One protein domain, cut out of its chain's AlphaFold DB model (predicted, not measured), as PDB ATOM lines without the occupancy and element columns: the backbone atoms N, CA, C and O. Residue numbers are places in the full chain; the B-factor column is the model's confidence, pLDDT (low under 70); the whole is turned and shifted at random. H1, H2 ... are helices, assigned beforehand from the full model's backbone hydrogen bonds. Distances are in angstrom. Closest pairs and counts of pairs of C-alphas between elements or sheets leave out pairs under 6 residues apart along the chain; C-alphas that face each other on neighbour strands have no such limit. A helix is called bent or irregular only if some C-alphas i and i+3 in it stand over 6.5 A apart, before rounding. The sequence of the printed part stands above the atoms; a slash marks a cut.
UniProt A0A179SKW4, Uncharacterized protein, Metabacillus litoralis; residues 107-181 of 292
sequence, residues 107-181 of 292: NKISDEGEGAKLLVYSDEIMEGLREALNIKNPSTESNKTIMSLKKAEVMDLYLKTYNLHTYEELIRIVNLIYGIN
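What this domain is: This is residues 107 to 181 of the 292 residues of an uncharacterized protein of Metabacillus litoralis (UniProt A0A179SKW4). H5, the longest helix, and H4 form a helical hairpin shaped like a V, close together where H4 begins and H5 ends and open toward the link between them, residues 162 to 166. H2 packs across H4, H3 lies beyond H2 on the side away from H5, and the short H1 sits by the narrow end of the V, at the first residue of H4; residues 163 to 168 stick out at its open end. The printed part has 75 residues with five named helices, H1 to H5 in order along the chain, and no named strand. Its class is all helix, with 47 residues in helices. The whole is compact, with a radius of gyration of the C-alphas of 11.9 A and spans of 32 by 29 by 17 A.

Where its parts are: H5 holds residues 167 to 178 and is 16.5 A long from first to last C-alpha; it ends with C-alpha 178 at (-8.907, -145.555, 81.669). H4, residues 151 to 161, measures 15.6 A and begins with C-alpha 151 at (-2.462, -143.961, 83.705). H2, residues 123 to 132, measures 14.1 A. H3, residues 140 to 148, measures 12.4 A. H1, residues 107 to 111, is the shortest at 6.1 A, and its C-alpha 107 stands at (-4.726, -146.455, 91.021). No helix is bent or irregular.

How they stand to each other: H5 and H4 touch and form a helical hairpin, running opposite ways at a steep tilt of 39 degrees. Their closest C-alphas are those of Lys 151 and Ile 177, 6.3 A apart, and H5 touches H4 with residues 173 to 178 alone. H4 is the hub, touching three other helices: H1, H2 and H5. H2 touches H4 with 12 pairs of C-alphas within 8 A, the closest being those of Gly 128 and Tyr 158 at 5.5 A. These two run the same way at a steep tilt of 69 degrees, only just short of about perpendicular. H1 and H4 only just touch, with 3 pairs of C-alphas within 8 A; the closest are those of Ser 110 and Lys 151 at 5.0 A. H2 and H3 also only just touch, with 3 such pairs, and are about perpendicular at 89 degrees; their closest C-alphas are those of Leu 129 and Ile 146 at 7.3 A. H3 and H4 are close but not clearly touching, with the C-alphas of Ile 146 and Val 154 closest at 7.8 A. H2 and H5 are close but not clearly touching too, with the C-alphas of Ile 125 and Leu 176 closest at 7.7 A. H1 is apart from H2 and from H3, and H3 is apart from H5. In H1, H2, H3, H4 and H5 every pair of O i and N i+4 is within hydrogen-bond range.

The domain as a whole: The two C-alphas farthest apart in the domain, those of Glu 141 and Tyr 167, are 32.9 A apart, and the first and last printed C-alphas, those of Asn 107 and Asn 181, are 16.2 A apart. The printed part has no cut. The link from H1 to H2, with 11 residues between them, is long; that from H2 to H3, with 7, is short. The links from H3 to H4 and from H4 to H5 are tight, with 2 and 5 residues. Residues 163 to 168, of which 167 and 168 belong to H5, stand free. The mean pLDDT of the printed part is 91.6, and residue 163 is the one printed residue under 70.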
ATOM      1  N   ASN A 107      -6.155-146.201  90.803       97.38
ATOM      2  CA  ASN A 107      -4.726-146.455  91.021       97.38
ATOM      3  C   ASN A 107      -4.401-147.933  90.778       97.38
ATOM      4  O   ASN A 107      -3.482-148.221  90.024       97.38
ATOM      5  N   LYS A 108      -5.222-148.858  91.298       95.69
ATOM      6  CA  LYS A 108      -5.085-150.300  91.030       95.69
ATOM      7  C   LYS A 108      -5.103-150.589  89.527       95.69
ATOM      8  O   LYS A 108      -4.216-151.270  89.031       95.69
ATOM      9  N   ILE A 109      -6.067-150.020  88.796       93.75
ATOM     10  CA  ILE A 109      -6.150-150.182  87.330       93.75
ATOM     11  C   ILE A 109      -4.865-149.696  86.659       93.75
ATOM     12  O   ILE A 109      -4.325-150.365  85.783       93.75
ATOM     13  N   SER A 110      -4.367-148.538  87.090       94.88
ATOM     14  CA  SER A 110      -3.128-147.968  86.577       94.88
ATOM     15  C   SER A 110      -1.897-148.830  86.876       94.88
ATOM     16  O   SER A 110      -1.028-148.942  86.017       94.88
ATOM     17  N   ASP A 111      -1.795-149.390  88.080       94.69
ATOM     18  CA  ASP A 111      -0.640-150.174  88.529       94.69
ATOM     19  C   ASP A 111      -0.597-151.567  87.895       94.69
ATOM     20  O   ASP A 111       0.481-152.069  87.585       94.69
ATOM     21  N   GLU A 112      -1.760-152.171  87.654       91.75
ATOM     22  CA  GLU A 112      -1.882-153.495  87.034       91.75
ATOM     23  C   GLU A 112      -1.824-153.447  85.495       91.75
ATOM     24  O   GLU A 112      -1.850-154.489  84.836       91.75
ATOM     25  N   GLY A 113      -1.736-152.248  84.904       87.12
ATOM     26  CA  GLY A 113      -1.790-152.064  83.451       87.12
ATOM     27  C   GLY A 113      -3.146-152.451  82.849       87.12
ATOM     28  O   GLY A 113      -3.234-152.771  81.663       87.12
ATOM     29  N   GLU A 114      -4.194-152.449  83.672       87.50
ATOM     30  CA  GLU A 114      -5.572-152.670  83.259       87.50
ATOM     31  C   GLU A 114      -6.154-151.386  82.630       87.50
ATOM     32  O   GLU A 114      -5.530-150.322  82.564       87.50
ATOM     33  N   GLY A 115      -7.393-151.471  82.153       79.19
ATOM     34  CA  GLY A 115      -8.088-150.372  81.475       79.19
ATOM     35  C   GLY A 115      -8.148-150.580  79.964       79.19
ATOM     36  O   GLY A 115      -7.970-151.699  79.476       79.19
ATOM     37  N   ALA A 116      -8.455-149.528  79.207       73.06
ATOM     38  CA  ALA A 116      -8.324-149.567  77.753       73.06
ATOM     39  C   ALA A 116      -6.844-149.716  77.358       73.06
ATOM     40  O   ALA A 116      -5.995-148.904  77.757       73.06
ATOM     41  N   LYS A 117      -6.547-150.754  76.565       76.12
ATOM     42  CA  LYS A 117      -5.250-150.937  75.912       76.12
ATOM     43  C   LYS A 117      -5.240-150.085  74.648       76.12
ATOM     44  O   LYS A 117      -5.897-150.419  73.667       76.12
ATOM     45  N   LEU A 118      -4.529-148.967  74.706       77.06
ATOM     46  CA  LEU A 118      -4.462-147.986  73.629       77.06
ATOM     47  C   LEU A 118      -3.065-148.016  73.010       77.06
ATOM     48  O   LEU A 118      -2.075-148.073  73.736       77.06
ATOM     49  N   LEU A 119      -2.984-147.971  71.678       82.25
ATOM     50  CA  LEU A 119      -1.707-147.767  70.979       82.25
ATOM     51  C   LEU A 119      -1.180-146.345  71.210       82.25
ATOM     52  O   LEU A 119       0.022-146.131  71.341       82.25
ATOM     53  N   VAL A 120      -2.105-145.392  71.284       89.56
ATOM     54  CA  VAL A 120      -1.878-143.985  71.599       89.56
ATOM     55  C   VAL A 120      -3.133-143.449  72.290       89.56
ATOM     56  O   VAL A 120      -4.235-143.923  72.004       89.56
ATOM     57  N   TYR A 121      -2.988-142.502  73.217       92.62
ATOM     58  CA  TYR A 121      -4.148-141.774  73.738       92.62
ATOM     59  C   TYR A 121      -4.783-140.901  72.644       92.62
ATOM     60  O   TYR A 121      -4.196-140.708  71.580       92.62
ATOM     61  N   SER A 122      -5.978-140.362  72.900       92.31
ATOM     62  CA  SER A 122      -6.578-139.371  72.000       92.31
ATOM     63  C   SER A 122      -5.653-138.165  71.805       92.31
ATOM     64  O   SER A 122      -4.859-137.844  72.695       92.31
ATOM     65  N   ASP A 123      -5.785-137.483  70.664       93.81
ATOM     66  CA  ASP A 123      -4.951-136.322  70.319       93.81
ATOM     67  C   ASP A 123      -4.941-135.278  71.434       93.81
ATOM     68  O   ASP A 123      -3.878-134.826  71.842       93.81
ATOM     69  N   GLU A 124      -6.101-135.009  72.025       93.44
ATOM     70  CA  GLU A 124      -6.246-134.099  73.157       93.44
ATOM     71  C   GLU A 124      -5.377-134.487  74.368       93.44
ATOM     72  O   GLU A 124      -4.644-133.658  74.910       93.44
ATOM     73  N   ILE A 125      -5.426-135.754  74.796       95.12
ATOM     74  CA  ILE A 125      -4.613-136.229  75.923       95.12
ATOM     75  C   ILE A 125      -3.131-136.154  75.548       95.12
ATOM     76  O   ILE A 125      -2.308-135.719  76.353       95.12
ATOM     77  N   MET A 126      -2.781-136.536  74.318       95.69
ATOM     78  CA  MET A 126      -1.406-136.468  73.830       95.69
ATOM     79  C   MET A 126      -0.872-135.032  73.792       95.69
ATOM     80  O   MET A 126       0.276-134.806  74.167       95.69
ATOM     81  N   GLU A 127      -1.675-134.061  73.363       94.00
ATOM     82  CA  GLU A 127      -1.327-132.638  73.334       94.00
ATOM     83  C   GLU A 127      -1.119-132.081  74.742       94.00
ATOM     84  O   GLU A 127      -0.047-131.537  75.018       94.00
ATOM     85  N   GLY A 128      -2.058-132.317  75.663       93.94
ATOM     86  CA  GLY A 128      -1.928-131.846  77.046       93.94
ATOM     87  C   GLY A 128      -0.707-132.425  77.772       93.94
ATOM     88  O   GLY A 128      -0.082-131.739  78.582       93.94
ATOM     89  N   LEU A 129      -0.314-133.665  77.457       95.75
ATOM     90  CA  LEU A 129       0.905-134.282  77.993       95.75
ATOM     91  C   LEU A 129       2.178-133.730  77.351       95.75
ATOM     92  O   LEU A 129       3.176-133.547  78.046       95.75
ATOM     93  N   ARG A 130       2.169-133.458  76.041       95.56
ATOM     94  CA  ARG A 130       3.306-132.812  75.364       95.56
ATOM     95  C   ARG A 130       3.566-131.431  75.945       95.56
ATOM     96  O   ARG A 130       4.723-131.103  76.191       95.56
ATOM     97  N   GLU A 131       2.510-130.673  76.219       94.75
ATOM     98  CA  GLU A 131       2.605-129.391  76.910       94.75
ATOM     99  C   GLU A 131       3.157-129.561  78.332       94.75
ATOM    100  O   GLU A 131       4.174-128.951  78.666       94.75
ATOM    101  N   ALA A 132       2.580-130.466  79.136       94.19
ATOM    102  CA  ALA A 132       3.032-130.737  80.507       94.19
ATOM    103  C   ALA A 132       4.525-131.102  80.591       94.19
ATOM    104  O   ALA A 132       5.215-130.751  81.552       94.19
ATOM    105  N   LEU A 133       5.016-131.835  79.589       94.94
ATOM    106  CA  LEU A 133       6.388-132.329  79.495       94.94
ATOM    107  C   LEU A 133       7.319-131.393  78.705       94.94
ATOM    108  O   LEU A 133       8.486-131.731  78.510       94.94
ATOM    109  N   ASN A 134       6.843-130.223  78.256       94.75
ATOM    110  CA  ASN A 134       7.590-129.272  77.421       94.75
ATOM    111  C   ASN A 134       8.186-129.891  76.135       94.75
ATOM    112  O   ASN A 134       9.279-129.527  75.688       94.75
ATOM    113  N   ILE A 135       7.468-130.826  75.508       94.56
ATOM    114  CA  ILE A 135       7.875-131.480  74.260       94.56
ATOM    115  C   ILE A 135       7.520-130.568  73.079       94.56
ATOM    116  O   ILE A 135       6.373-130.505  72.648       94.56
ATOM    117  N   LYS A 136       8.523-129.878  72.523       91.19
ATOM    118  CA  LYS A 136       8.333-128.942  71.395       91.19
ATOM    119  C   LYS A 136       8.201-129.621  70.030       91.19
ATOM    120  O   LYS A 136       7.499-129.113  69.169       91.19
ATOM    121  N   ASN A 137       8.878-130.754  69.843       91.88
ATOM    122  CA  ASN A 137       8.911-131.493  68.580       91.88
ATOM    123  C   ASN A 137       8.411-132.925  68.824       91.88
ATOM    124  O   ASN A 137       9.201-133.773  69.256       91.88
ATOM    125  N   PRO A 138       7.113-133.202  68.599       90.88
ATOM    126  CA  PRO A 138       6.564-134.544  68.735       90.88
ATOM    127  C   PRO A 138       7.304-135.529  67.828       90.88
ATOM    128  O   PRO A 138       7.530-135.272  66.649       90.88
ATOM    129  N   SER A 139       7.676-136.674  68.382       92.81
ATOM    130  CA  SER A 139       8.347-137.762  67.678       92.81
ATOM    131  C   SER A 139       7.786-139.112  68.123       92.81
ATOM    132  O   SER A 139       7.086-139.223  69.135       92.81
ATOM    133  N   THR A 140       8.122-140.171  67.387       92.56
ATOM    134  CA  THR A 140       7.797-141.544  67.792       92.56
ATOM    135  C   THR A 140       8.361-141.866  69.176       92.56
ATOM    136  O   THR A 140       7.685-142.517  69.968       92.56
ATOM    137  N   GLU A 141       9.560-141.376  69.494       93.06
ATOM    138  CA  GLU A 141      10.193-141.629  70.788       93.06
ATOM    139  C   GLU A 141       9.478-140.891  71.921       93.06
ATOM    140  O   GLU A 141       9.134-141.505  72.926       93.06
ATOM    141  N   SER A 142       9.119-139.616  71.725       92.88
ATOM    142  CA  SER A 142       8.348-138.882  72.735       92.88
ATOM    143  C   SER A 142       6.966-139.497  72.976       92.88
ATOM    144  O   SER A 142       6.488-139.518  74.107       92.88
ATOM    145  N   ASN A 143       6.328-140.035  71.929       93.88
ATOM    146  CA  ASN A 143       5.066-140.759  72.082       93.88
ATOM    147  C   ASN A 143       5.265-142.050  72.890       93.88
ATOM    148  O   ASN A 143       4.466-142.323  73.778       93.88
ATOM    149  N   LYS A 144       6.340-142.816  72.651       94.12
ATOM    150  CA  LYS A 144       6.666-143.994  73.475       94.12
ATOM    151  C   LYS A 144       6.909-143.621  74.934       94.12
ATOM    152  O   LYS A 144       6.405-144.312  75.813       94.12
ATOM    153  N   THR A 145       7.625-142.526  75.196       94.56
ATOM    154  CA  THR A 145       7.825-142.018  76.559       94.56
ATOM    155  C   THR A 145       6.486-141.722  77.233       94.56
ATOM    156  O   THR A 145       6.236-142.229  78.323       94.56
ATOM    157  N   ILE A 146       5.585-140.992  76.568       95.75
ATOM    158  CA  ILE A 146       4.232-140.721  77.081       95.75
ATOM    159  C   ILE A 146       3.462-142.020  77.358       95.75
ATOM    160  O   ILE A 146       2.870-142.173  78.423       95.75
ATOM    161  N   MET A 147       3.500-142.978  76.431       94.56
ATOM    162  CA  MET A 147       2.786-144.252  76.566       94.56
ATOM    163  C   MET A 147       3.397-145.191  77.614       94.56
ATOM    164  O   MET A 147       2.738-146.143  78.026       94.56
ATOM    165  N   SER A 148       4.631-144.934  78.060       94.75
ATOM    166  CA  SER A 148       5.267-145.678  79.154       94.75
ATOM    167  C   SER A 148       4.824-145.216  80.547       94.75
ATOM    168  O   SER A 148       5.039-145.938  81.520       94.75
ATOM    169  N   LEU A 149       4.197-144.038  80.648       96.06
ATOM    170  CA  LEU A 149       3.679-143.511  81.907       96.06
ATOM    171  C   LEU A 149       2.492-144.337  82.400       96.06
ATOM    172  O   LEU A 149       1.633-144.773  81.625       96.06
ATOM    173  N   LYS A 150       2.382-144.475  83.721       96.38
ATOM    174  CA  LYS A 150       1.185-145.046  84.334       96.38
ATOM    175  C   LYS A 150      -0.015-144.135  84.073       96.38
ATOM    176  O   LYS A 150       0.096-142.913  84.095       96.38
ATOM    177  N   LYS A 151      -1.208-144.715  83.916       96.25
ATOM    178  CA  LYS A 151      -2.462-143.961  83.705       96.25
ATOM    179  C   LYS A 151      -2.718-142.897  84.786       96.25
ATOM    180  O   LYS A 151      -3.204-141.814  84.478       96.25
ATOM    181  N   ALA A 152      -2.354-143.177  86.039       97.31
ATOM    182  CA  ALA A 152      -2.432-142.214  87.136       97.31
ATOM    183  C   ALA A 152      -1.499-141.009  86.930       97.31
ATOM    184  O   ALA A 152      -1.923-139.876  87.146       97.31
ATOM    185  N   GLU A 153      -0.272-141.241  86.456       96.94
ATOM    186  CA  GLU A 153       0.693-140.183  86.134       96.94
ATOM    187  C   GLU A 153       0.230-139.367  84.928       96.94
ATOM    188  O   GLU A 153       0.299-138.141  84.954       96.94
ATOM    189  N   VAL A 154      -0.314-140.036  83.905       96.19
ATOM    190  CA  VAL A 154      -0.940-139.386  82.745       96.19
ATOM    191  C   VAL A 154      -2.046-138.435  83.201       96.19
ATOM    192  O   VAL A 154      -2.065-137.273  82.802       96.19
ATOM    193  N   MET A 155      -2.936-138.893  84.082       96.06
ATOM    194  CA  MET A 155      -4.008-138.060  84.617       96.06
ATOM    195  C   MET A 155      -3.478-136.883  85.444       96.06
ATOM    196  O   MET A 155      -3.965-135.767  85.291       96.06
ATOM    197  N   ASP A 156      -2.493-137.113  86.315       95.69
ATOM    198  CA  ASP A 156      -1.923-136.055  87.156       95.69
ATOM    199  C   ASP A 156      -1.216-134.978  86.324       95.69
ATOM    200  O   ASP A 156      -1.394-133.790  86.591       95.69
ATOM    201  N   LEU A 157      -0.453-135.376  85.300       95.00
ATOM    202  CA  LEU A 157       0.198-134.449  84.376       95.00
ATOM    203  C   LEU A 157      -0.829-133.660  83.567       95.00
ATOM    204  O   LEU A 157      -0.757-132.436  83.541       95.00
ATOM    205  N   TYR A 158      -1.805-134.347  82.969       94.38
ATOM    206  CA  TYR A 158      -2.836-133.711  82.151       94.38
ATOM    207  C   TYR A 158      -3.650-132.685  82.949       94.38
ATOM    208  O   TYR A 158      -3.847-131.554  82.510       94.38
ATOM    209  N   LEU A 159      -4.080-133.046  84.164       92.81
ATOM    210  CA  LEU A 159      -4.842-132.137  85.018       92.81
ATOM    211  C   LEU A 159      -4.004-130.976  85.554       92.81
ATOM    212  O   LEU A 159      -4.569-129.947  85.899       92.81
ATOM    213  N   LYS A 160      -2.677-131.114  85.630       89.75
ATOM    214  CA  LYS A 160      -1.785-130.025  86.040       89.75
ATOM    215  C   LYS A 160      -1.588-128.984  84.935       89.75
ATOM    216  O   LYS A 160      -1.313-127.831  85.259       89.75
ATOM    217  N   THR A 161      -1.720-129.370  83.665       86.56
ATOM    218  CA  THR A 161      -1.602-128.448  82.522       86.56
ATOM    219  C   THR A 161      -2.691-127.374  82.551       86.56
ATOM    220  O   THR A 161      -2.422-126.215  82.247       86.56
ATOM    221  N   TYR A 162      -3.900-127.725  82.998       79.56
ATOM    222  CA  TYR A 162      -5.047-126.818  83.022       79.56
ATOM    223  C   TYR A 162      -5.520-126.574  84.462       79.56
ATOM    224  O   TYR A 162      -5.785-127.508  85.208       79.56
ATOM    225  N   ASN A 163      -5.628-125.313  84.887       69.56
ATOM    226  CA  ASN A 163      -5.851-124.977  86.305       69.56
ATOM    227  C   ASN A 163      -7.287-125.198  86.812       69.56
ATOM    228  O   ASN A 163      -7.504-125.193  88.023       69.56
ATOM    229  N   LEU A 164      -8.270-125.353  85.924       71.31
ATOM    230  CA  LEU A 164      -9.676-125.515  86.287       71.31
ATOM    231  C   LEU A 164     -10.294-126.597  85.413       71.31
ATOM    232  O   LEU A 164     -10.208-126.518  84.194       71.31
ATOM    233  N   HIS A 165     -10.933-127.569  86.061       83.06
ATOM    234  CA  HIS A 165     -11.646-128.652  85.395       83.06
ATOM    235  C   HIS A 165     -13.082-128.667  85.886       83.06
ATOM    236  O   HIS A 165     -13.352-128.699  87.089       83.06
ATOM    237  N   THR A 166     -14.004-128.650  84.940       90.31
ATOM    238  CA  THR A 166     -15.410-128.938  85.173       90.31
ATOM    239  C   THR A 166     -15.590-130.409  85.536       90.31
ATOM    240  O   THR A 166     -14.743-131.272  85.285       90.31
ATOM    241  N   TYR A 167     -16.735-130.713  86.133       92.56
ATOM    242  CA  TYR A 167     -17.120-132.085  86.422       92.56
ATOM    243  C   TYR A 167     -17.162-132.943  85.143       92.56
ATOM    244  O   TYR A 167     -16.642-134.058  85.119       92.56
ATOM    245  N   GLU A 168     -17.745-132.405  84.074       93.94
ATOM    246  CA  GLU A 168     -17.892-133.069  82.784       93.94
ATOM    247  C   GLU A 168     -16.523-133.425  82.175       93.94
ATOM    248  O   GLU A 168     -16.339-134.539  81.676       93.94
ATOM    249  N   GLU A 169     -15.533-132.535  82.291       93.56
ATOM    250  CA  GLU A 169     -14.154-132.800  81.863       93.56
ATOM    251  C   GLU A 169     -13.504-133.925  82.667       93.56
ATOM    252  O   GLU A 169     -12.938-134.840  82.077       93.56
ATOM    253  N   LEU A 170     -13.633-133.924  83.996       95.56
ATOM    254  CA  LEU A 170     -13.042-134.960  84.849       95.56
ATOM    255  C   LEU A 170     -13.587-136.362  84.532       95.56
ATOM    256  O   LEU A 170     -12.826-137.331  84.447       95.56
ATOM    257  N   ILE A 171     -14.900-136.474  84.306       96.44
ATOM    258  CA  ILE A 171     -15.541-137.730  83.887       96.44
ATOM    259  C   ILE A 171     -15.019-138.174  82.517       96.44
ATOM    260  O   ILE A 171     -14.687-139.347  82.321       96.44
ATOM    261  N   ARG A 172     -14.920-137.237  81.571       94.75
ATOM    262  CA  ARG A 172     -14.428-137.510  80.219       94.75
ATOM    263  C   ARG A 172     -12.964-137.950  80.219       94.75
ATOM    264  O   ARG A 172     -12.628-138.902  79.523       94.75
ATOM    265  N   ILE A 173     -12.117-137.336  81.043       95.31
ATOM    266  CA  ILE A 173     -10.700-137.695  81.206       95.31
ATOM    267  C   ILE A 173     -10.554-139.123  81.746       95.31
ATOM    268  O   ILE A 173      -9.716-139.881  81.257       95.31
ATOM    269  N   VAL A 174     -11.397-139.539  82.699       96.00
ATOM    270  CA  VAL A 174     -11.414-140.940  83.156       96.00
ATOM    271  C   VAL A 174     -11.767-141.890  82.021       96.00
ATOM    272  O   VAL A 174     -11.109-142.921  81.876       96.00
ATOM    273  N   ASN A 175     -12.742-141.543  81.184       93.31
ATOM    274  CA  ASN A 175     -13.060-142.348  80.012       93.31
ATOM    275  C   ASN A 175     -11.858-142.424  79.049       93.31
ATOM    276  O   ASN A 175     -11.396-143.519  78.747       93.31
ATOM    277  N   LEU A 176     -11.275-141.289  78.660       92.75
ATOM    278  CA  LEU A 176     -10.177-141.250  77.688       92.75
ATOM    279  C   LEU A 176      -8.901-141.964  78.160       92.75
ATOM    280  O   LEU A 176      -8.222-142.606  77.361       92.75
ATOM    281  N   ILE A 177      -8.564-141.872  79.449       93.88
ATOM    282  CA  ILE A 177      -7.336-142.471  79.989       93.88
ATOM    283  C   ILE A 177      -7.557-143.936  80.386       93.88
ATOM    284  O   ILE A 177      -6.715-144.796  80.102       93.88
ATOM    285  N   TYR A 178      -8.667-144.240  81.064       92.25
ATOM    286  CA  TYR A 178      -8.907-145.555  81.669       92.25
ATOM    287  C   TYR A 178      -9.863-146.444  80.868       92.25
ATOM    288  O   TYR A 178      -9.870-147.657  81.083       92.25
ATOM    289  N   GLY A 179     -10.635-145.884  79.935       88.69
ATOM    290  CA  GLY A 179     -11.704-146.589  79.223       88.69
ATOM    291  C   GLY A 179     -12.908-146.879  80.115       88.69
ATOM    292  O   GLY A 179     -13.507-147.947  80.005       88.69
ATOM    293  N   ILE A 180     -13.209-145.993  81.069       91.06
ATOM    294  CA  ILE A 180     -14.256-146.215  82.072       91.06
ATOM    295  C   ILE A 180     -15.371-145.182  81.933       91.06
ATOM    296  O   ILE A 180     -15.168-143.983  82.115       91.06
ATOM    297  N   ASN A 181     -16.581-145.672  81.667       91.75
ATOM    298  CA  ASN A 181     -17.793-144.867  81.586       91.75
ATOM    299  C   ASN A 181     -18.495-144.796  82.957       91.75
ATOM    300  O   ASN A 181     -19.380-145.601  83.251       91.75
TER     301      ASN A 181